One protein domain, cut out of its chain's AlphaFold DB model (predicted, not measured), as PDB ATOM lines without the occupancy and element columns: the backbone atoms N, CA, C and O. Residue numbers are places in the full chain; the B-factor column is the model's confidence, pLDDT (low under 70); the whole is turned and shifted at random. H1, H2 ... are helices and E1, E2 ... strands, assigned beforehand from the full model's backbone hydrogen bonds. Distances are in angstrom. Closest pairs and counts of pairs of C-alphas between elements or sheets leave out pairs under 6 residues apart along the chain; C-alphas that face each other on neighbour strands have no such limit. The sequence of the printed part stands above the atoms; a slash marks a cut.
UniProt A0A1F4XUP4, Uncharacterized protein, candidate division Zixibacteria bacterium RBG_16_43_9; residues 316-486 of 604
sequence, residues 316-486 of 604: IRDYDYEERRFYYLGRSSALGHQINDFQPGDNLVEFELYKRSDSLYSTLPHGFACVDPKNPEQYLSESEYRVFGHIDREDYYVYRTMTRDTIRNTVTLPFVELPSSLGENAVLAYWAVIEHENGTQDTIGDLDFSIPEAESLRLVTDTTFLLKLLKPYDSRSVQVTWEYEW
ATOM      1  N   ILE A 316     285.479 279.567 292.612       91.06
ATOM      2  CA  ILE A 316     286.648 279.611 291.731       91.06
ATOM      3  C   ILE A 316     286.958 281.065 291.414       91.06
ATOM      4  O   ILE A 316     286.080 281.829 291.023       91.06
ATOM      5  N   ARG A 317     288.207 281.487 291.602       91.56
ATOM      6  CA  ARG A 317     288.601 282.866 291.289       91.56
ATOM      7  C   ARG A 317     288.732 283.082 289.792       91.56
ATOM      8  O   ARG A 317     289.128 282.179 289.067       91.56
ATOM      9  N   ASP A 318     288.496 284.314 289.355       92.31
ATOM     10  CA  ASP A 318     288.721 284.756 287.974       92.31
ATOM     11  C   ASP A 318     290.129 284.443 287.427       92.31
ATOM     12  O   ASP A 318     290.272 284.090 286.258       92.31
ATOM     13  N   TYR A 319     291.171 284.502 288.259       91.69
ATOM     14  CA  TYR A 319     292.539 284.122 287.886       91.69
ATOM     15  C   TYR A 319     292.821 282.612 287.984       91.69
ATOM     16  O   TYR A 319     293.931 282.167 287.669       91.69
ATOM     17  N   ASP A 320     291.862 281.809 288.451       91.62
ATOM     18  CA  ASP A 320     292.030 280.376 288.699       91.62
ATOM     19  C   ASP A 320     291.532 279.485 287.557       91.62
ATOM     20  O   ASP A 320     290.810 278.512 287.751       91.62
ATOM     21  N   TYR A 321     291.939 279.848 286.342       93.62
ATOM     22  CA  TYR A 321     291.734 279.046 285.140       93.62
ATOM     23  C   TYR A 321     292.716 277.858 285.065       93.62
ATOM     24  O   TYR A 321     293.782 277.860 285.694       93.62
ATOM     25  N   GLU A 322     292.372 276.863 284.243       93.94
ATOM     26  CA  GLU A 322     293.179 275.677 283.929       93.94
ATOM     27  C   GLU A 322     294.398 276.045 283.067       93.94
ATOM     28  O   GLU A 322     294.338 276.081 281.838       93.94
ATOM     29  N   GLU A 323     295.524 276.326 283.716       91.62
ATOM     30  CA  GLU A 323     296.759 276.723 283.036       91.62
ATOM     31  C   GLU A 323     297.470 275.558 282.329       91.62
ATOM     32  O   GLU A 323     297.448 274.405 282.771       91.62
ATOM     33  N   ARG A 324     298.166 275.885 281.236       93.25
ATOM     34  CA  ARG A 324     299.088 275.027 280.476       93.25
ATOM     35  C   ARG A 324     298.519 273.670 280.056       93.25
ATOM     36  O   ARG A 324     299.251 272.681 279.978       93.25
ATOM     37  N   ARG A 325     297.210 273.617 279.815       94.19
ATOM     38  CA  ARG A 325     296.486 272.382 279.495       94.19
ATOM     39  C   ARG A 325     295.797 272.418 278.134       94.19
ATOM     40  O   ARG A 325     295.771 271.400 277.449       94.19
ATOM     41  N   PHE A 326     295.268 273.572 277.741       95.62
ATOM     42  CA  PHE A 326     294.526 273.754 276.495       95.62
ATOM     43  C   PHE A 326     295.238 274.774 275.611       95.62
ATOM     44  O   PHE A 326     295.604 275.854 276.083       95.62
ATOM     45  N   TYR A 327     295.414 274.441 274.333       95.31
ATOM     46  CA  TYR A 327     296.081 275.306 273.364       95.31
ATOM     47  C   TYR A 327     295.278 275.402 272.065       95.31
ATOM     48  O   TYR A 327     295.007 274.389 271.425       95.31
ATOM     49  N   TYR A 328     294.912 276.617 271.658       93.00
ATOM     50  CA  TYR A 328     294.414 276.912 270.318       93.00
ATOM     51  C   TYR A 328     295.502 276.620 269.286       93.00
ATOM     52  O   TYR A 328     296.675 276.924 269.505       93.00
ATOM     53  N   LEU A 329     295.100 276.085 268.139       92.62
ATOM     54  CA  LEU A 329     296.000 275.859 267.022       92.62
ATOM     55  C   LEU A 329     295.913 277.029 266.038       92.62
ATOM     56  O   LEU A 329     294.833 277.467 265.643       92.62
ATOM     57  N   GLY A 330     297.085 277.530 265.653       76.62
ATOM     58  CA  GLY A 330     297.301 278.270 264.412       76.62
ATOM     59  C   GLY A 330     296.586 279.599 264.221       76.62
ATOM     60  O   GLY A 330     296.474 280.059 263.089       76.62
ATOM     61  N   ARG A 331     296.137 280.262 265.291       81.31
ATOM     62  CA  ARG A 331     295.649 281.642 265.184       81.31
ATOM     63  C   ARG A 331     296.078 282.516 266.352       81.31
ATOM     64  O   ARG A 331     295.655 282.284 267.485       81.31
ATOM     65  N   SER A 332     296.848 283.554 266.040       81.44
ATOM     66  CA  SER A 332     297.291 284.590 266.979       81.44
ATOM     67  C   SER A 332     297.204 285.961 266.312       81.44
ATOM     68  O   SER A 332     297.515 286.112 265.129       81.44
ATOM     69  N   SER A 333     296.716 286.945 267.060       78.06
ATOM     70  CA  SER A 333     296.673 288.362 266.678       78.06
ATOM     71  C   SER A 333     297.520 289.236 267.617       78.06
ATOM     72  O   SER A 333     297.446 290.469 267.571       78.06
ATOM     73  N   ALA A 334     298.318 288.590 268.473       76.81
ATOM     74  CA  ALA A 334     299.108 289.220 269.516       76.81
ATOM     75  C   ALA A 334     300.036 290.293 268.947       76.81
ATOM     76  O   ALA A 334     300.763 290.057 267.983       76.81
ATOM     77  N   LEU A 335     300.054 291.466 269.585       67.75
ATOM     78  CA  LEU A 335     301.014 292.544 269.308       67.75
ATOM     79  C   LEU A 335     301.095 292.977 267.830       67.75
ATOM     80  O   LEU A 335     302.125 293.476 267.380       67.75
ATOM     81  N   GLY A 336     300.008 292.811 267.070       71.06
ATOM     82  CA  GLY A 336     299.955 293.164 265.647       71.06
ATOM     83  C   GLY A 336     300.529 292.101 264.706       71.06
ATOM     84  O   GLY A 336     300.534 292.310 263.494       71.06
ATOM     85  N   HIS A 337     300.973 290.956 265.226       74.62
ATOM     86  CA  HIS A 337     301.274 289.779 264.419       74.62
ATOM     87  C   HIS A 337     299.970 289.144 263.938       74.62
ATOM     88  O   HIS A 337     299.011 289.075 264.695       74.62
ATOM     89  N   GLN A 338     299.915 288.682 262.688       79.62
ATOM     90  CA  GLN A 338     298.749 287.973 262.161       79.62
ATOM     91  C   GLN A 338     299.169 286.584 261.709       79.62
ATOM     92  O   GLN A 338     299.647 286.401 260.596       79.62
ATOM     93  N   ILE A 339     298.979 285.614 262.598       84.44
ATOM     94  CA  ILE A 339     299.109 284.196 262.282       84.44
ATOM     95  C   ILE A 339     297.703 283.648 262.083       84.44
ATOM     96  O   ILE A 339     296.859 283.774 262.974       84.44
ATOM     97  N   ASN A 340     297.451 283.061 260.918       87.44
ATOM     98  CA  ASN A 340     296.189 282.404 260.618       87.44
ATOM     99  C   ASN A 340     296.425 281.198 259.709       87.44
ATOM    100  O   ASN A 340     296.350 281.305 258.488       87.44
ATOM    101  N   ASP A 341     296.710 280.059 260.326       87.94
ATOM    102  CA  ASP A 341     296.983 278.814 259.615       87.94
ATOM    103  C   ASP A 341     295.699 278.127 259.123       87.94
ATOM    104  O   ASP A 341     295.770 277.294 258.229       87.94
ATOM    105  N   PHE A 342     294.539 278.479 259.694       88.38
ATOM    106  CA  PHE A 342     293.251 277.833 259.427       88.38
ATOM    107  C   PHE A 342     292.224 278.802 258.817       88.38
ATOM    108  O   PHE A 342     292.120 279.974 259.199       88.38
ATOM    109  N   GLN A 343     291.397 278.290 257.911       86.12
ATOM    110  CA  GLN A 343     290.256 278.954 257.278       86.12
ATOM    111  C   GLN A 343     288.937 278.251 257.636       86.12
ATOM    112  O   GLN A 343     288.933 277.054 257.924       86.12
ATOM    113  N   PRO A 344     287.798 278.972 257.746       85.19
ATOM    114  CA  PRO A 344     286.535 278.337 258.129       85.19
ATOM    115  C   PRO A 344     286.175 277.224 257.143       85.19
ATOM    116  O   PRO A 344     286.161 277.484 255.948       85.19
ATOM    117  N   GLY A 345     285.878 276.024 257.649       83.50
ATOM    118  CA  GLY A 345     285.673 274.829 256.818       83.50
ATOM    119  C   GLY A 345     286.879 273.884 256.773       83.50
ATOM    120  O   GLY A 345     286.701 272.721 256.430       83.50
ATOM    121  N   ASP A 346     288.064 274.338 257.195       90.12
ATOM    122  CA  ASP A 346     289.255 273.494 257.274       90.12
ATOM    123  C   ASP A 346     289.102 272.360 258.296       90.12
ATOM    124  O   ASP A 346     288.538 272.525 259.392       90.12
ATOM    125  N   ASN A 347     289.690 271.218 257.948       90.06
ATOM    126  CA  ASN A 347     289.729 270.025 258.773       90.06
ATOM    127  C   ASN A 347     291.166 269.530 258.984       90.06
ATOM    128  O   ASN A 347     291.950 269.401 258.048       90.06
ATOM    129  N   LEU A 348     291.503 269.205 260.230       92.25
ATOM    130  CA  LEU A 348     292.804 268.671 260.616       92.25
ATOM    131  C   LEU A 348     292.854 267.153 260.382       92.25
ATOM    132  O   LEU A 348     292.380 266.365 261.213       92.25
ATOM    133  N   VAL A 349     293.433 266.748 259.253       92.69
ATOM    134  CA  VAL A 349     293.516 265.349 258.805       92.69
ATOM    135  C   VAL A 349     294.517 264.582 259.659       92.69
ATOM    136  O   VAL A 349     294.163 263.606 260.328       92.69
ATOM    137  N   GLU A 350     295.744 265.087 259.727       94.00
ATOM    138  CA  GLU A 350     296.827 264.507 260.514       94.00
ATOM    139  C   GLU A 350     297.332 265.517 261.533       94.00
ATOM    140  O   GLU A 350     297.298 266.727 261.314       94.00
ATOM    141  N   PHE A 351     297.725 265.012 262.697       94.81
ATOM    142  CA  PHE A 351     298.225 265.835 263.785       94.81
ATOM    143  C   PHE A 351     299.132 264.994 264.662       94.81
ATOM    144  O   PHE A 351     298.716 263.935 265.140       94.81
ATOM    145  N   GLU A 352     300.327 265.510 264.899       95.50
ATOM    146  CA  GLU A 352     301.312 264.927 265.789       95.50
ATOM    147  C   GLU A 352     301.781 265.981 266.779       95.50
ATOM    148  O   GLU A 352     302.092 267.119 266.415       95.50
ATOM    149  N   LEU A 353     301.823 265.596 268.051       95.81
ATOM    150  CA  LEU A 353     302.189 266.484 269.138       95.81
ATOM    151  C   LEU A 353     303.563 266.103 269.663       95.81
ATOM    152  O   LEU A 353     303.851 264.939 269.921       95.81
ATOM    153  N   TYR A 354     304.396 267.108 269.871       94.00
ATOM    154  CA  TYR A 354     305.779 266.942 270.264       94.00
ATOM    155  C   TYR A 354     306.056 267.743 271.523       94.00
ATOM    156  O   TYR A 354     305.678 268.909 271.660       94.00
ATOM    157  N   LYS A 355     306.774 267.121 272.453       93.56
ATOM    158  CA  LYS A 355     307.228 267.760 273.684       93.56
ATOM    159  C   LYS A 355     308.734 267.663 273.776       93.56
ATOM    160  O   LYS A 355     309.317 266.649 273.398       93.56
ATOM    161  N   ARG A 356     309.382 268.699 274.307       91.12
ATOM    162  CA  ARG A 356     310.819 268.617 274.588       91.12
ATOM    163  C   ARG A 356     311.122 267.395 275.457       91.12
ATOM    164  O   ARG A 356     310.503 267.206 276.505       91.12
ATOM    165  N   SER A 357     312.117 266.620 275.040       84.56
ATOM    166  CA  SER A 357     312.685 265.545 275.844       84.56
ATOM    167  C   SER A 357     313.682 266.119 276.850       84.56
ATOM    168  O   SER A 357     314.603 266.843 276.477       84.56
ATOM    169  N   ASP A 358     313.522 265.773 278.127       73.38
ATOM    170  CA  ASP A 358     314.494 266.110 279.177       73.38
ATOM    171  C   ASP A 358     315.600 265.037 279.306       73.38
ATOM    172  O   ASP A 358     316.451 265.104 280.195       73.38
ATOM    173  N   SER A 359     315.596 264.016 278.436       72.12
ATOM    174  CA  SER A 359     316.576 262.928 278.479       72.12
ATOM    175  C   SER A 359     317.928 263.368 277.918       72.12
ATOM    176  O   SER A 359     318.069 263.636 276.727       72.12
ATOM    177  N   LEU A 360     318.951 263.347 278.774       58.91
ATOM    178  CA  LEU A 360     320.345 263.649 278.416       58.91
ATOM    179  C   LEU A 360     320.993 262.596 277.497       58.91
ATOM    180  O   LEU A 360     322.066 262.840 276.957       58.91
ATOM    181  N   TYR A 361     320.360 261.431 277.334       58.50
ATOM    182  CA  TYR A 361     320.853 260.308 276.523       58.50
ATOM    183  C   TYR A 361     319.937 260.004 275.336       58.50
ATOM    184  O   TYR A 361     319.932 258.889 274.816       58.50
ATOM    185  N   SER A 362     319.106 260.969 274.948       62.09
ATOM    186  CA  SER A 362     318.181 260.798 273.840       62.09
ATOM    187  C   SER A 362     318.938 260.648 272.521       62.09
ATOM    188  O   SER A 362     319.720 261.517 272.154       62.09
ATOM    189  N   THR A 363     318.676 259.565 271.790       67.62
ATOM    190  CA  THR A 363     319.080 259.413 270.382       67.62
ATOM    191  C   THR A 363     318.079 260.060 269.423       67.62
ATOM    192  O   THR A 363     318.228 259.925 268.213       67.62
ATOM    193  N   LEU A 364     317.022 260.690 269.950       72.44
ATOM    194  CA  LEU A 364     316.046 261.408 269.137       72.44
ATOM    195  C   LEU A 364     316.723 262.611 268.476       72.44
ATOM    196  O   LEU A 364     317.536 263.274 269.129       72.44
ATOM    197  N   PRO A 365     316.395 262.898 267.213       72.69
ATOM    198  CA  PRO A 365     317.076 263.949 266.495       72.69
ATOM    199  C   PRO A 365     316.569 265.332 266.925       72.69
ATOM    200  O   PRO A 365     315.514 265.475 267.557       72.69
ATOM    201  N   HIS A 366     317.366 266.363 266.643       84.00
ATOM    202  CA  HIS A 366     316.995 267.727 266.981       84.00
ATOM    203  C   HIS A 366     315.934 268.240 266.004       84.00
ATOM    204  O   HIS A 366     316.021 268.048 264.788       84.00
ATOM    205  N   GLY A 367     314.930 268.899 266.569       87.25
ATOM    206  CA  GLY A 367     313.882 269.589 265.841       87.25
ATOM    207  C   GLY A 367     313.989 271.090 266.040       87.25
ATOM    208  O   GLY A 367     314.442 271.569 267.088       87.25
ATOM    209  N   PHE A 368     313.531 271.830 265.041       90.25
ATOM    210  CA  PHE A 368     313.348 273.269 265.133       90.25
ATOM    211  C   PHE A 368     311.856 273.573 265.255       90.25
ATOM    212  O   PHE A 368     311.078 273.225 264.376       90.25
ATOM    213  N   ALA A 369     311.437 274.198 266.356       93.19
ATOM    214  CA  ALA A 369     310.055 274.617 266.554       93.19
ATOM    215  C   ALA A 369     309.957 276.144 266.506       93.19
ATOM    216  O   ALA A 369     310.625 276.829 267.281       93.19
ATOM    217  N   CYS A 370     309.112 276.684 265.631       91.69
ATOM    218  CA  CYS A 370     308.953 278.128 265.445       91.69
ATOM    219  C   CYS A 370     307.479 278.543 265.369       91.69
ATOM    220  O   CYS A 370     306.580 277.719 265.214       91.69
ATOM    221  N   VAL A 371     307.216 279.842 265.503       91.69
ATOM    222  CA  VAL A 371     305.851 280.397 265.503       91.69
ATOM    223  C   VAL A 371     305.137 280.188 264.163       91.69
ATOM    224  O   VAL A 371     303.953 279.839 264.142       91.69
ATOM    225  N   ASP A 372     305.848 280.396 263.055       90.56
ATOM    226  CA  ASP A 372     305.331 280.249 261.695       90.56
ATOM    227  C   ASP A 372     306.262 279.356 260.862       90.56
ATOM    228  O   ASP A 372     307.278 279.835 260.359       90.56
ATOM    229  N   PRO A 373     305.933 278.063 260.694       90.25
ATOM    230  CA  PRO A 373     306.716 277.165 259.851       90.25
ATOM    231  C   PRO A 373     306.757 277.549 258.369       90.25
ATOM    232  O   PRO A 373     307.665 277.112 257.672       90.25
ATOM    233  N   LYS A 374     305.813 278.360 257.867       87.62
ATOM    234  CA  LYS A 374     305.848 278.838 256.475       87.62
ATOM    235  C   LYS A 374     306.890 279.940 256.283       87.62
ATOM    236  O   LYS A 374     307.408 280.096 255.183       87.62
ATOM    237  N   ASN A 375     307.218 280.665 257.356       87.12
ATOM    238  CA  ASN A 375     308.253 281.699 257.391       87.12
ATOM    239  C   ASN A 375     309.119 281.565 258.666       87.12
ATOM    240  O   ASN A 375     309.061 282.436 259.545       87.12
ATOM    241  N   PRO A 376     309.942 280.503 258.799       84.12
ATOM    242  CA  PRO A 376     310.619 280.169 260.061       84.12
ATOM    243  C   PRO A 376     311.544 281.267 260.604       84.12
ATOM    244  O   PRO A 376     311.785 281.341 261.810       84.12
ATOM    245  N   GLU A 377     312.040 282.139 259.726       81.81
ATOM    246  CA  GLU A 377     312.957 283.227 260.069       81.81
ATOM    247  C   GLU A 377     312.271 284.451 260.698       81.81
ATOM    248  O   GLU A 377     312.922 285.260 261.361       81.81
ATOM    249  N   GLN A 378     310.952 284.602 260.532       83.19
ATOM    250  CA  GLN A 378     310.233 285.808 260.956       83.19
ATOM    251  C   GLN A 378     310.222 285.991 262.486       83.19
ATOM    252  O   GLN A 378     310.176 287.119 262.978       83.19
ATOM    253  N   TYR A 379     310.299 284.889 263.240       83.06
ATOM    254  CA  TYR A 379     310.132 284.851 264.698       83.06
ATOM    255  C   TYR A 379     311.258 284.091 265.411       83.06
ATOM    256  O   TYR A 379     311.023 283.384 266.388       83.06
ATOM    257  N   LEU A 380     312.502 284.230 264.944       82.88
ATOM    258  CA  LEU A 380     313.646 283.478 265.483       82.88
ATOM    259  C   LEU A 380     313.869 283.667 266.995       82.88
ATOM    260  O   LEU A 380     314.292 282.731 267.669       82.88
ATOM    261  N   SER A 381     313.563 284.843 267.553       83.31
ATOM    262  CA  SER A 381     313.652 285.100 269.003       83.31
ATOM    263  C   SER A 381     312.641 284.302 269.838       83.31
ATOM    264  O   SER A 381     312.798 284.205 271.055       83.31
ATOM    265  N   GLU A 382     311.625 283.737 269.191       87.12
ATOM    266  CA  GLU A 382     310.561 282.912 269.760       87.12
ATOM    267  C   GLU A 382     310.570 281.520 269.104       87.12
ATOM    268  O   GLU A 382     309.538 280.954 268.751       87.12
ATOM    269  N   SER A 383     311.770 280.978 268.894       89.69
ATOM    270  CA  SER A 383     311.978 279.636 268.356       89.69
ATOM    271  C   SER A 383     312.760 278.764 269.334       89.69
ATOM    272  O   SER A 383     313.516 279.255 270.177       89.69
ATOM    273  N   GLU A 384     312.566 277.454 269.242       91.00
ATOM    274  CA  GLU A 384     313.201 276.468 270.108       91.00
ATOM    275  C   GLU A 384     313.938 275.436 269.260       91.00
ATOM    276  O   GLU A 384     313.335 274.714 268.468       91.00
ATOM    277  N   TYR A 385     315.250 275.337 269.479       88.94
ATOM    278  CA  TYR A 385     316.078 274.265 268.936       88.94
ATOM    279  C   TYR A 385     316.419 273.255 270.031       88.94
ATOM    280  O   TYR A 385     317.183 273.556 270.963       88.94
ATOM    281  N   ARG A 386     315.782 272.081 269.974       87.31
ATOM    282  CA  ARG A 386     315.811 271.071 271.043       87.31
ATOM    283  C   ARG A 386     315.586 269.672 270.489       87.31
ATOM    284  O   ARG A 386     315.098 269.482 269.383       87.31
ATOM    285  N   VAL A 387     315.855 268.686 271.335       88.75
ATOM    286  CA  VAL A 387     315.357 267.329 271.143       88.75
ATOM    287  C   VAL A 387     313.873 267.285 271.505       88.75
ATOM    288  O   VAL A 387     313.498 267.594 272.643       88.75
ATOM    289  N   PHE A 388     313.035 266.872 270.559       89.25
ATOM    290  CA  PHE A 388     311.612 266.645 270.788       89.25
ATOM    291  C   PHE A 388     311.301 265.149 270.768       89.25
ATOM    292  O   PHE A 388     311.814 264.404 269.940       89.25
ATOM    293  N   GLY A 389     310.468 264.714 271.708       88.06
ATOM    294  CA  GLY A 389     309.831 263.407 271.690       88.06
ATOM    295  C   GLY A 389     308.391 263.537 271.222       88.06
ATOM    296  O   GLY A 389     307.685 264.463 271.633       88.06
ATOM    297  N   HIS A 390     307.974 262.603 270.375       88.94
ATOM    298  CA  HIS A 390     306.579 262.434 270.001       88.94
ATOM    299  C   HIS A 390     305.751 262.069 271.246       88.94
ATOM    300  O   HIS A 390     306.177 261.242 272.056       88.94
ATOM    301  N   ILE A 391     304.599 262.715 271.422       89.81
ATOM    302  CA  ILE A 391     303.603 262.354 272.433       89.81
ATOM    303  C   ILE A 391     302.629 261.383 271.780       89.81
ATOM    304  O   ILE A 391     302.046 261.687 270.740       89.81
ATOM    305  N   ASP A 392     302.430 260.228 272.407       87.00
ATOM    306  CA  ASP A 392     301.515 259.218 271.893       87.00
ATOM    307  C   ASP A 392     300.087 259.764 271.775       87.00
ATOM    308  O   ASP A 392     299.618 260.566 272.582       87.00
ATOM    309  N   ARG A 393     299.364 259.310 270.745       81.56
ATOM    310  CA  ARG A 393     298.015 259.799 270.418       81.56
ATOM    311  C   ARG A 393     296.989 259.580 271.538       81.56
ATOM    312  O   ARG A 393     295.952 260.232 271.542       81.56
ATOM    313  N   GLU A 394     297.257 258.662 272.461       83.62
ATOM    314  CA  GLU A 394     296.407 258.387 273.626       83.62
ATOM    315  C   GLU A 394     296.594 259.421 274.754       83.62
ATOM    316  O   GLU A 394     295.714 259.570 275.603       83.62
ATOM    317  N   ASP A 395     297.692 260.183 274.727       87.94
ATOM    318  CA  ASP A 395     298.096 261.123 275.778       87.94
ATOM    319  C   ASP A 395     297.710 262.584 275.477       87.94
ATOM    320  O   ASP A 395     298.155 263.510 276.162       87.94
ATOM    321  N   TYR A 396     296.863 262.819 274.471       92.56
ATOM    322  CA  TYR A 396     296.233 264.114 274.216       92.56
ATOM    323  C   TYR A 396     294.909 263.961 273.455       92.56
ATOM    324  O   TYR A 396     294.648 262.963 272.787       92.56
ATOM    325  N   TYR A 397     294.064 264.986 273.530       93.56
ATOM    326  CA  TYR A 397     292.868 265.116 272.705       93.56
ATOM    327  C   TYR A 397     293.038 266.288 271.741       93.56
ATOM    328  O   TYR A 397     293.548 267.337 272.121       93.56
ATOM    329  N   VAL A 398     292.599 266.129 270.495       93.50
ATOM    330  CA  VAL A 398     292.632 267.204 269.501       93.50
ATOM    331  C   VAL A 398     291.249 267.399 268.901       93.50
ATOM    332  O   VAL A 398     290.646 266.466 268.365       93.50
ATOM    333  N   TYR A 399     290.753 268.627 268.988       89.44
ATOM    334  CA  TYR A 399     289.573 269.060 268.261       89.44
ATOM    335  C   TYR A 399     290.006 269.543 266.879       89.44
ATOM    336  O   TYR A 399     290.814 270.462 266.759       89.44
ATOM    337  N   ARG A 400     289.505 268.874 265.839       86.75
ATOM    338  CA  ARG A 400     290.099 268.904 264.492       86.75
ATOM    339  C   ARG A 400     289.481 269.920 263.542       86.75
ATOM    340  O   ARG A 400     290.075 270.213 262.513       86.75
ATOM    341  N   THR A 401     288.307 270.449 263.859       79.31
ATOM    342  CA  THR A 401     287.518 271.218 262.892       79.31
ATOM    343  C   THR A 401     287.411 272.668 263.321       79.31
ATOM    344  O   THR A 401     287.044 272.949 264.462       79.31
ATOM    345  N   MET A 402     287.653 273.605 262.402       81.38
ATOM    346  CA  MET A 402     287.265 274.989 262.650       81.38
ATOM    347  C   MET A 402     285.788 275.174 262.305       81.38
ATOM    348  O   MET A 402     285.396 275.123 261.141       81.38
ATOM    349  N   THR A 403     284.956 275.403 263.320       76.69
ATOM    350  CA  THR A 403     283.496 275.503 263.148       76.69
ATOM    351  C   THR A 403     283.005 276.910 263.448       76.69
ATOM    352  O   THR A 403     283.534 277.600 264.318       76.69
ATOM    353  N   ARG A 404     281.979 277.351 262.717       78.88
ATOM    354  CA  ARG A 404     281.258 278.590 263.004       78.88
ATOM    355  C   ARG A 404     279.878 278.232 263.536       78.88
ATOM    356  O   ARG A 404     279.049 277.720 262.794       78.88
ATOM    357  N   ASP A 405     279.642 278.525 264.807       75.69
ATOM    358  CA  ASP A 405     278.309 278.472 265.395       75.69
ATOM    359  C   ASP A 405     277.551 279.730 264.954       75.69
ATOM    360  O   ASP A 405     277.867 280.848 265.361       75.69
ATOM    361  N   THR A 406     276.572 279.551 264.070       76.25
ATOM    362  CA  THR A 406     275.728 280.633 263.549       76.25
ATOM    363  C   THR A 406     274.682 281.097 264.559       76.25
ATOM    364  O   THR A 406     274.290 282.265 264.531       76.25
ATOM    365  N   ILE A 407     274.269 280.222 265.482       71.81
ATOM    366  CA  ILE A 407     273.334 280.552 266.559       71.81
ATOM    367  C   ILE A 407     274.037 281.517 267.506       71.81
ATOM    368  O   ILE A 407     273.544 282.618 267.733       71.81
ATOM    369  N   ARG A 408     275.243 281.185 267.966       69.12
ATOM    370  CA  ARG A 408     275.985 282.015 268.932       69.12
ATOM    371  C   ARG A 408     276.922 283.043 268.297       69.12
ATOM    372  O   ARG A 408     277.506 283.854 269.005       69.12
ATOM    373  N   ASN A 409     277.047 283.040 266.968       73.94
ATOM    374  CA  ASN A 409     278.000 283.855 266.207       73.94
ATOM    375  C   ASN A 409     279.454 283.699 266.705       73.94
ATOM    376  O   ASN A 409     280.227 284.657 266.739       73.94
ATOM    377  N   THR A 410     279.828 282.481 267.105       72.88
ATOM    378  CA  THR A 410     281.165 282.155 267.618       72.88
ATOM    379  C   THR A 410     281.934 281.290 266.629       72.88
ATOM    380  O   THR A 410     281.357 280.458 265.929       72.88
ATOM    381  N   VAL A 411     283.255 281.464 266.572       77.56
ATOM    382  CA  VAL A 411     284.148 280.588 265.801       77.56
ATOM    383  C   VAL A 411     284.959 279.749 266.775       77.56
ATOM    384  O   VAL A 411     285.753 280.291 267.542       77.56
ATOM    385  N   THR A 412     284.780 278.435 266.719       79.62
ATOM    386  CA  THR A 412     285.572 277.475 267.486       79.62
ATOM    387  C   THR A 412     286.775 277.086 266.651       79.62
ATOM    388  O   THR A 412     286.622 276.490 265.583       79.62
ATOM    389  N   LEU A 413     287.967 277.439 267.124       84.81
ATOM    390  CA  LEU A 413     289.214 277.018 266.495       84.81
ATOM    391  C   LEU A 413     289.539 275.557 266.816       84.81
ATOM    392  O   LEU A 413     289.141 275.077 267.881       84.81
ATOM    393  N   PRO A 414     290.340 274.887 265.973       91.25
ATOM    394  CA  PRO A 414     291.017 273.668 266.371       91.25
ATOM    395  C   PRO A 414     291.866 273.931 267.617       91.25
ATOM    396  O   PRO A 414     292.468 274.999 267.779       91.25
ATOM    397  N   PHE A 415     291.896 272.964 268.523       93.50
ATOM    398  CA  PHE A 415     292.654 273.062 269.762       93.50
ATOM    399  C   PHE A 415     293.147 271.688 270.190       93.50
ATOM    400  O   PHE A 415     292.562 270.661 269.841       93.50
ATOM    401  N   VAL A 416     294.209 271.683 270.985       96.12
ATOM    402  CA  VAL A 416     294.704 270.497 271.671       96.12
ATOM    403  C   VAL A 416     294.448 270.629 273.168       96.12
ATOM    404  O   VAL A 416     294.675 271.680 273.770       96.12
ATOM    405  N   GLU A 417     293.944 269.557 273.763       95.00
ATOM    406  CA  GLU A 417     293.776 269.380 275.197       95.00
ATOM    407  C   GLU A 417     294.748 268.309 275.681       95.00
ATOM    408  O   GLU A 417     294.819 267.204 275.140       95.00
ATOM    409  N   LEU A 418     295.443 268.621 276.766       94.12
ATOM    410  CA  LEU A 418     296.277 267.679 277.487       94.12
ATOM    411  C   LEU A 418     295.507 267.069 278.672       94.12
ATOM    412  O   LEU A 418     294.666 267.739 279.286       94.12
ATOM    413  N   PRO A 419     295.811 265.816 279.055       87.88
ATOM    414  CA  PRO A 419     295.175 265.159 280.196       87.88
ATOM    415  C   PRO A 419     295.515 265.838 281.533       87.88
ATOM    416  O   PRO A 419     294.777 265.695 282.509       87.88
ATOM    417  N   SER A 420     296.621 266.583 281.582       89.56
ATOM    418  CA  SER A 420     297.067 267.366 282.733       89.56
ATOM    419  C   SER A 420     297.851 268.605 282.294       89.56
ATOM    420  O   SER A 420     298.353 268.679 281.170       89.56
ATOM    421  N   SER A 421     297.953 269.592 283.187       90.75
ATOM    422  CA  SER A 421     298.741 270.803 282.960       90.75
ATOM    423  C   SER A 421     300.226 270.491 282.788       90.75
ATOM    424  O   SER A 421     300.821 269.739 283.566       90.75
ATOM    425  N   LEU A 422     300.859 271.126 281.805       91.50
ATOM    426  CA  LEU A 422     302.304 271.056 281.635       91.50
ATOM    427  C   LEU A 422     303.042 271.833 282.731       91.50
ATOM    428  O   LEU A 422     302.550 272.818 283.289       91.50
ATOM    429  N   GLY A 423     304.284 271.419 282.991       89.19
ATOM    430  CA  GLY A 423     305.213 272.204 283.799       89.19
ATOM    431  C   GLY A 423     305.536 273.552 283.143       89.19
ATOM    432  O   GLY A 423     305.511 273.678 281.918       89.19
ATOM    433  N   GLU A 424     305.883 274.546 283.965       86.62
ATOM    434  CA  GLU A 424     306.209 275.917 283.531       86.62
ATOM    435  C   GLU A 424     307.248 275.941 282.401       86.62
ATOM    436  O   GLU A 424     307.072 276.643 281.413       86.62
ATOM    437  N   ASN A 425     308.254 275.071 282.492       87.88
ATOM    438  CA  ASN A 425     309.397 274.998 281.581       87.88
ATOM    439  C   ASN A 425     309.251 273.953 280.458       87.88
ATOM    440  O   ASN A 425     310.224 273.629 279.774       87.88
ATOM    441  N   ALA A 426     308.068 273.356 280.285       91.62
ATOM    442  CA  ALA A 426     307.833 272.447 279.168       91.62
ATOM    443  C   ALA A 426     307.832 273.223 277.841       91.62
ATOM    444  O   ALA A 426     307.379 274.366 277.796       91.62
ATOM    445  N   VAL A 427     308.284 272.578 276.765       94.81
ATOM    446  CA  VAL A 427     308.136 273.090 275.396       94.81
ATOM    447  C   VAL A 427     307.183 272.168 274.655       94.81
ATOM    448  O   VAL A 427     307.346 270.947 274.735       94.81
ATOM    449  N   LEU A 428     306.207 272.753 273.966       96.38
ATOM    450  CA  LEU A 428     305.189 272.034 273.206       96.38
ATOM    451  C   LEU A 428     305.158 272.562 271.774       96.38
ATOM    452  O   LEU A 428     305.108 273.775 271.563       96.38
ATOM    453  N   ALA A 429     305.168 271.655 270.809       96.12
ATOM    454  CA  ALA A 429     305.101 271.959 269.390       96.12
ATOM    455  C   ALA A 429     304.297 270.875 268.661       96.12
ATOM    456  O   ALA A 429     304.045 269.814 269.227       96.12
ATOM    457  N   TYR A 430     303.876 271.135 267.429       96.19
ATOM    458  CA  TYR A 430     303.107 270.177 266.644       96.19
ATOM    459  C   TYR A 430     303.467 270.209 265.164       96.19
ATOM    460  O   TYR A 430     303.999 271.199 264.657       96.19
ATOM    461  N   TRP A 431     303.125 269.117 264.495       96.00
ATOM    462  CA  TRP A 431     303.061 268.997 263.046       96.00
ATOM    463  C   TRP A 431     301.636 268.610 262.647       96.00
ATOM    464  O   TRP A 431     300.935 267.939 263.413       96.00
ATOM    465  N   ALA A 432     301.175 269.071 261.488       95.75
ATOM    466  CA  ALA A 432     299.810 268.821 261.047       95.75
ATOM    467  C   ALA A 432     299.637 268.843 259.530       95.75
ATOM    468  O   ALA A 432     300.297 269.615 258.842       95.75
ATOM    469  N   VAL A 433     298.642 268.092 259.051       95.69
ATOM    470  CA  VAL A 433     298.097 268.200 257.691       95.69
ATOM    471  C   VAL A 433     296.667 268.709 257.779       95.69
ATOM    472  O   VAL A 433     295.833 268.155 258.504       95.69
ATOM    473  N   ILE A 434     296.390 269.766 257.031       94.56
ATOM    474  CA  ILE A 434     295.093 270.421 256.935       94.56
ATOM    475  C   ILE A 434     294.512 270.125 255.563       94.56
ATOM    476  O   ILE A 434     295.205 270.216 254.557       94.56
ATOM    477  N   GLU A 435     293.229 269.797 255.524       94.75
ATOM    478  CA  GLU A 435     292.435 269.761 254.306       94.75
ATOM    479  C   GLU A 435     291.493 270.961 254.298       94.75
ATOM    480  O   GLU A 435     290.712 271.165 255.233       94.75
ATOM    481  N   HIS A 436     291.592 271.766 253.247       92.38
ATOM    482  CA  HIS A 436     290.727 272.910 253.011       92.38
ATOM    483  C   HIS A 436     289.364 272.473 252.470       92.38
ATOM    484  O   HIS A 436     289.220 271.403 251.881       92.38
ATOM    485  N   GLU A 437     288.361 273.349 252.572       89.00
ATOM    486  CA  GLU A 437     286.996 273.074 252.086       89.00
ATOM    487  C   GLU A 437     286.944 272.701 250.586       89.00
ATOM    488  O   GLU A 437     286.078 271.949 250.145       89.00
ATOM    489  N   ASN A 438     287.902 273.186 249.788       91.69
ATOM    490  CA  ASN A 438     288.030 272.862 248.363       91.69
ATOM    491  C   ASN A 438     288.687 271.487 248.079       91.69
ATOM    492  O   ASN A 438     288.880 271.148 246.910       91.69
ATOM    493  N   GLY A 439     289.060 270.726 249.114       90.81
ATOM    494  CA  GLY A 439     289.729 269.422 249.029       90.81
ATOM    495  C   GLY A 439     291.247 269.479 248.815       90.81
ATOM    496  O   GLY A 439     291.872 268.437 248.634       90.81
ATOM    497  N   THR A 440     291.858 270.667 248.799       94.88
ATOM    498  CA  THR A 440     293.326 270.803 248.757       94.88
ATOM    499  C   THR A 440     293.928 270.586 250.141       94.88
ATOM    500  O   THR A 440     293.307 270.939 251.141       94.88
ATOM    501  N   GLN A 441     295.129 270.008 250.198       94.75
ATOM    502  CA  GLN A 441     295.850 269.787 251.450       94.75
ATOM    503  C   GLN A 441     297.032 270.746 251.593       94.75
ATOM    504  O   GLN A 441     297.693 271.074 250.606       94.75
ATOM    505  N   ASP A 442     297.289 271.162 252.828       92.94
ATOM    506  CA  ASP A 442     298.410 272.001 253.243       92.94
ATOM    507  C   ASP A 442     299.044 271.420 254.514       92.94
ATOM    508  O   ASP A 442     298.368 270.769 255.317       92.94
ATOM    509  N   THR A 443     300.338 271.653 254.716       94.31
ATOM    510  CA  THR A 443     301.098 271.078 255.834       94.31
ATOM    511  C   THR A 443     301.645 272.186 256.728       94.31
ATOM    512  O   THR A 443     302.253 273.150 256.267       94.31
ATOM    513  N   ILE A 444     301.452 272.036 258.038       93.94
ATOM    514  CA  ILE A 444     302.077 272.871 259.062       93.94
ATOM    515  C   ILE A 444     303.293 272.133 259.615       93.94
ATOM    516  O   ILE A 444     303.156 271.150 260.347       93.94
ATOM    517  N   GLY A 445     304.474 272.672 259.324       92.69
ATOM    518  CA  GLY A 445     305.750 272.039 259.651       92.69
ATOM    519  C   GLY A 445     306.216 271.092 258.548       92.69
ATOM    520  O   GLY A 445     305.583 270.971 257.504       92.69
ATOM    521  N   ASP A 446     307.338 270.429 258.789       92.19
ATOM    522  CA  ASP A 446     307.974 269.524 257.835       92.19
ATOM    523  C   ASP A 446     308.791 268.472 258.602       92.19
ATOM    524  O   ASP A 446     309.745 268.813 259.299       92.19
ATOM    525  N   LEU A 447     308.394 267.200 258.523       89.62
ATOM    526  CA  LEU A 447     309.057 266.105 259.243       89.62
ATOM    527  C   LEU A 447     310.352 265.622 258.572       89.62
ATOM    528  O   LEU A 447     311.120 264.917 259.219       89.62
ATOM    529  N   ASP A 448     310.610 266.038 257.330       85.06
ATOM    530  CA  ASP A 448     311.817 265.714 256.561       85.06
ATOM    531  C   ASP A 448     312.674 266.975 256.305       85.06
ATOM    532  O   ASP A 448     313.459 267.054 255.352       85.06
ATOM    533  N   PHE A 449     312.525 267.989 257.164       82.00
ATOM    534  CA  PHE A 449     313.161 269.290 257.000       82.00
ATOM    535  C   PHE A 449     314.689 269.209 257.092       82.00
ATOM    536  O   PHE A 449     315.257 268.758 258.089       82.00
ATOM    537  N   SER A 450     315.366 269.773 256.090       69.69
ATOM    538  CA  SER A 450     316.812 270.005 256.111       69.69
ATOM    539  C   SER A 450     317.121 271.458 255.765       69.69
ATOM    540  O   SER A 450     316.483 272.059 254.901       69.69
ATOM    541  N   ILE A 451     318.099 272.046 256.457       65.75
ATOM    542  CA  ILE A 451     318.502 273.434 256.207       65.75
ATOM    543  C   ILE A 451     319.362 273.464 254.933       65.75
ATOM    544  O   ILE A 451     320.362 272.740 254.877       65.75
ATOM    545  N   PRO A 452     319.022 274.281 253.917       60.44
ATOM    546  CA  PRO A 452     319.833 274.408 252.710       60.44
ATOM    547  C   PRO A 452     321.275 274.821 253.040       60.44
ATOM    548  O   PRO A 452     321.498 275.762 253.800       60.44
ATOM    549  N   GLU A 453     322.269 274.168 252.423       53.62
ATOM    550  CA  GLU A 453     323.711 274.393 252.673       53.62
ATOM    551  C   GLU A 453     324.158 275.869 252.560       53.62
ATOM    552  O   GLU A 453     325.176 276.258 253.136       53.62
ATOM    553  N   ALA A 454     323.400 276.707 251.844       52.44
ATOM    554  CA  ALA A 454     323.688 278.128 251.644       52.44
ATOM    555  C   ALA A 454     323.258 279.046 252.813       52.44
ATOM    556  O   ALA A 454     323.782 280.153 252.928       52.44
ATOM    557  N   GLU A 455     322.361 278.600 253.699       55.12
ATOM    558  CA  GLU A 455     321.745 279.404 254.772       55.12
ATOM    559  C   GLU A 455     322.170 278.924 256.160       55.12
ATOM    560  O   GLU A 455     321.359 278.714 257.059       55.12
ATOM    561  N   SER A 456     323.475 278.725 256.350       49.69
ATOM    562  CA  SER A 456     324.042 278.334 257.643       49.69
ATOM    563  C   SER A 456     323.813 279.396 258.739       49.69
ATOM    564  O   SER A 456     324.699 280.164 259.124       49.69
ATOM    565  N   LEU A 457     322.605 279.396 259.313       52.59
ATOM    566  CA  LEU A 457     322.319 279.851 260.666       52.59
ATOM    567  C   LEU A 457     323.308 279.112 261.576       52.59
ATOM    568  O   LEU A 457     323.263 277.890 261.703       52.59
ATOM    569  N   ARG A 458     324.258 279.850 262.167       48.31
ATOM    570  CA  ARG A 458     325.481 279.348 262.838       48.31
ATOM    571  C   ARG A 458     325.261 278.447 264.075       48.31
ATOM    572  O   ARG A 458     326.177 278.320 264.885       48.31
ATOM    573  N   LEU A 459     324.083 277.856 264.266       52.62
ATOM    574  CA  LEU A 459     323.706 277.093 265.459       52.62
ATOM    575  C   LEU A 459     322.864 275.834 265.192       52.62
ATOM    576  O   LEU A 459     322.500 275.174 266.161       52.62
ATOM    577  N   VAL A 460     322.542 275.488 263.939       57.38
ATOM    578  CA  VAL A 460     321.528 274.457 263.674       57.38
ATOM    579  C   VAL A 460     321.965 273.507 262.555       57.38
ATOM    580  O   VAL A 460     321.527 273.608 261.420       57.38
ATOM    581  N   THR A 461     322.927 272.628 262.836       58.38
ATOM    582  CA  THR A 461     323.535 271.752 261.811       58.38
ATOM    583  C   THR A 461     322.947 270.343 261.760       58.38
ATOM    584  O   THR A 461     323.291 269.583 260.862       58.38
ATOM    585  N   ASP A 462     322.092 269.978 262.716       68.69
ATOM    586  CA  ASP A 462     321.498 268.644 262.847       68.69
ATOM    587  C   ASP A 462     319.970 268.672 263.043       68.69
ATOM    588  O   ASP A 462     319.393 267.715 263.564       68.69
ATOM    589  N   THR A 463     319.301 269.746 262.594       72.19
ATOM    590  CA  THR A 463     317.835 269.756 262.463       72.19
ATOM    591  C   THR A 463     317.405 268.696 261.471       72.19
ATOM    592  O   THR A 463     317.946 268.615 260.372       72.19
ATOM    593  N   THR A 464     316.391 267.936 261.855       78.88
ATOM    594  CA  THR A 464     315.803 266.888 261.010       78.88
ATOM    595  C   THR A 464     314.327 267.109 260.718       78.88
ATOM    596  O   THR A 464     313.801 266.499 259.799       78.88
ATOM    597  N   PHE A 465     313.662 267.970 261.490       88.31
ATOM    598  CA  PHE A 465     312.260 268.315 261.299       88.31
ATOM    599  C   PHE A 465     311.950 269.724 261.829       88.31
ATOM    600  O   PHE A 465     312.611 270.241 262.739       88.31
ATOM    601  N   LEU A 466     310.919 270.330 261.251       91.81
ATOM    602  CA  LEU A 466     310.374 271.649 261.530       91.81
ATOM    603  C   LEU A 466     308.962 271.507 262.108       91.81
ATOM    604  O   LEU A 466     308.090 270.895 261.497       91.81
ATOM    605  N   LEU A 467     308.713 272.113 263.266       94.56
ATOM    606  CA  LEU A 467     307.420 272.075 263.952       94.56
ATOM    607  C   LEU A 467     306.861 273.476 264.176       94.56
ATOM    608  O   LEU A 467     307.603 274.453 264.302       94.56
ATOM    609  N   LYS A 468     305.542 273.560 264.355       95.50
ATOM    610  CA  LYS A 468     304.901 274.762 264.878       95.50
ATOM    611  C   LYS A 468     304.933 274.787 266.398       95.50
ATOM    612  O   LYS A 468     304.415 273.894 267.063       95.50
ATOM    613  N   LEU A 469     305.504 275.841 266.959       95.62
ATOM    614  CA  LEU A 469     305.603 276.060 268.393       95.62
ATOM    615  C   LEU A 469     304.245 276.477 268.979       95.62
ATOM    616  O   LEU A 469     303.633 277.439 268.520       95.62
ATOM    617  N   LEU A 470     303.797 275.775 270.023       95.25
ATOM    618  CA  LEU A 470     302.620 276.140 270.827       95.25
ATOM    619  C   LEU A 470     303.015 276.804 272.140       95.25
ATOM    620  O   LEU A 470     302.352 277.735 272.586       95.25
ATOM    621  N   LYS A 471     304.087 276.310 272.765       94.31
ATOM    622  CA  LYS A 471     304.570 276.801 274.054       94.31
ATOM    623  C   LYS A 471     306.107 276.794 274.085       94.31
ATOM    624  O   LYS A 471     306.676 275.702 274.030       94.31
ATOM    625  N   PRO A 472     306.780 277.953 274.224       93.50
ATOM    626  CA  PRO A 472     308.230 278.033 274.417       93.50
ATOM    627  C   PRO A 472     308.636 277.649 275.845       93.50
ATOM    628  O   PRO A 472     307.789 277.550 276.741       93.50
ATOM    629  N   TYR A 473     309.942 277.480 276.076       90.50
ATOM    630  CA  TYR A 473     310.495 277.185 277.402       90.50
ATOM    631  C   TYR A 473     310.157 278.279 278.417       90.50
ATOM    632  O   TYR A 473     309.687 277.981 279.511       90.50
ATOM    633  N   ASP A 474     310.360 279.538 278.027       87.19
ATOM    634  CA  ASP A 474     310.039 280.724 278.819       87.19
ATOM    635  C   ASP A 474     308.883 281.469 278.150       87.19
ATOM    636  O   ASP A 474     309.080 282.219 277.192       87.19
ATOM    637  N   SER A 475     307.666 281.186 278.617       88.00
ATOM    638  CA  SER A 475     306.432 281.764 278.087       88.00
ATOM    639  C   SER A 475     306.184 283.146 278.687       88.00
ATOM    640  O   SER A 475     306.031 283.293 279.900       88.00
ATOM    641  N   ARG A 476     306.100 284.163 277.829       86.44
ATOM    642  CA  ARG A 476     305.915 285.566 278.219       86.44
ATOM    643  C   ARG A 476     304.688 286.157 277.540       86.44
ATOM    644  O   ARG A 476     304.427 285.865 276.382       86.44
ATOM    645  N   SER A 477     304.005 287.083 278.208       86.38
ATOM    646  CA  SER A 477     302.817 287.756 277.658       86.38
ATOM    647  C   SER A 477     303.069 288.633 276.432       86.38
ATOM    648  O   SER A 477     302.127 289.065 275.781       86.38
ATOM    649  N   VAL A 478     304.339 288.878 276.100       86.19
ATOM    650  CA  VAL A 478     304.761 289.630 274.911       86.19
ATOM    651  C   VAL A 478     305.099 288.739 273.706       86.19
ATOM    652  O   VAL A 478     305.648 289.229 272.727       86.19
ATOM    653  N   GLN A 479     304.861 287.433 273.792       88.88
ATOM    654  CA  GLN A 479     305.154 286.466 272.730       88.88
ATOM    655  C   GLN A 479     303.887 286.092 271.955       88.88
ATOM    656  O   GLN A 479     302.787 286.114 272.506       88.88
ATOM    657  N   VAL A 480     304.035 285.699 270.688       90.38
ATOM    658  CA  VAL A 480     302.911 285.294 269.823       90.38
ATOM    659  C   VAL A 480     302.233 284.031 270.354       90.38
ATOM    660  O   VAL A 480     301.003 283.940 270.377       90.38
ATOM    661  N   THR A 481     303.042 283.083 270.824       91.88
ATOM    662  CA  THR A 481     302.626 281.809 271.425       91.88
ATOM    663  C   THR A 481     301.826 281.976 272.709       91.88
ATOM    664  O   THR A 481     301.113 281.056 273.110       91.88
ATOM    665  N   TRP A 482     301.870 283.154 273.340       90.94
ATOM    666  CA  TRP A 482     301.095 283.427 274.543       90.94
ATOM    667  C   TRP A 482     299.590 283.273 274.309       90.94
ATOM    668  O   TRP A 482     298.906 282.683 275.144       90.94
ATOM    669  N   GLU A 483     299.084 283.740 273.164       90.00
ATOM    670  CA  GLU A 483     297.660 283.673 272.800       90.00
ATOM    671  C   GLU A 483     297.170 282.267 272.437       90.00
ATOM    672  O   GLU A 483     295.958 282.053 272.327       90.00
ATOM    673  N   TYR A 484     298.080 281.305 272.246       93.12
ATOM    674  CA  TYR A 484     297.685 279.924 271.993       93.12
ATOM    675  C   TYR A 484     297.142 279.265 273.259       93.12
ATOM    676  O   TYR A 484     296.191 278.501 273.173       93.12
ATOM    677  N   GLU A 485     297.673 279.571 274.443       93.56
ATOM    678  CA  GLU A 485     297.161 279.003 275.696       93.56
ATOM    679  C   GLU A 485     295.768 279.555 276.043       93.56
ATOM    680  O   GLU A 485     295.544 280.769 276.069       93.56
ATOM    681  N   TRP A 486     294.832 278.662 276.367       93.31
ATOM    682  CA  TRP A 486     293.510 279.064 276.841       93.31
ATOM    683  C   TRP A 486     293.605 279.569 278.279       93.31
ATOM    684  O   TRP A 486     294.201 278.931 279.145       93.31
TER     685      TRP A 486
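What this domain is: This is residues 316 to 486 of the 604 residues of an uncharacterized protein of candidate division Zixibacteria bacterium RBG_16_43_9 (UniProt A0A1F4XUP4). With little regular structure, the domain is a closed barrel, mixed, of strands E2, E4, E3, E11 and E9, with a small antiparallel sheet, E1-E8-E5, and helix H1 beside it; the tip of hairpin E6-E7, residues 405 to 410, sticks out. Of 171 printed residues, 64 are in named elements, eleven strands then one helix, mostly strand. It is compact, radius of gyration of the C-alphas 16.2 A, spanning 52 by 43 by 35 A.

How they stand to each other: E2, residues 347 to 356, is antiparallel to E9, residues 428 to 435, with N 352 and O 431 within hydrogen-bond range at 2.9 A. H1, residues 480 to 484, is on the barrel; 0 of 1 O i to N i+4 and 2 of 2 O i to N i+3 pairs are within range.

Where its parts are: E1, residues 326 to 328, begins at (294.526, 273.754, 276.495). E2 is 26.4 A long. H1 ends at (297.685, 279.924, 271.993). Between them, E3 covers residues 366 to 370, E4 384 to 391, E5 397 to 399, E6 403 to 405, E7 410 to 412, E8 415 to 417, E10 441 to 444 and E11 463 to 471.

The domain as a whole: The printed part has no cut. Links E1 to E2, E3 to E4 and E10 to E11 are long. Residues 335, 360 to 363, 408 and 450 to 462 have pLDDT under 70.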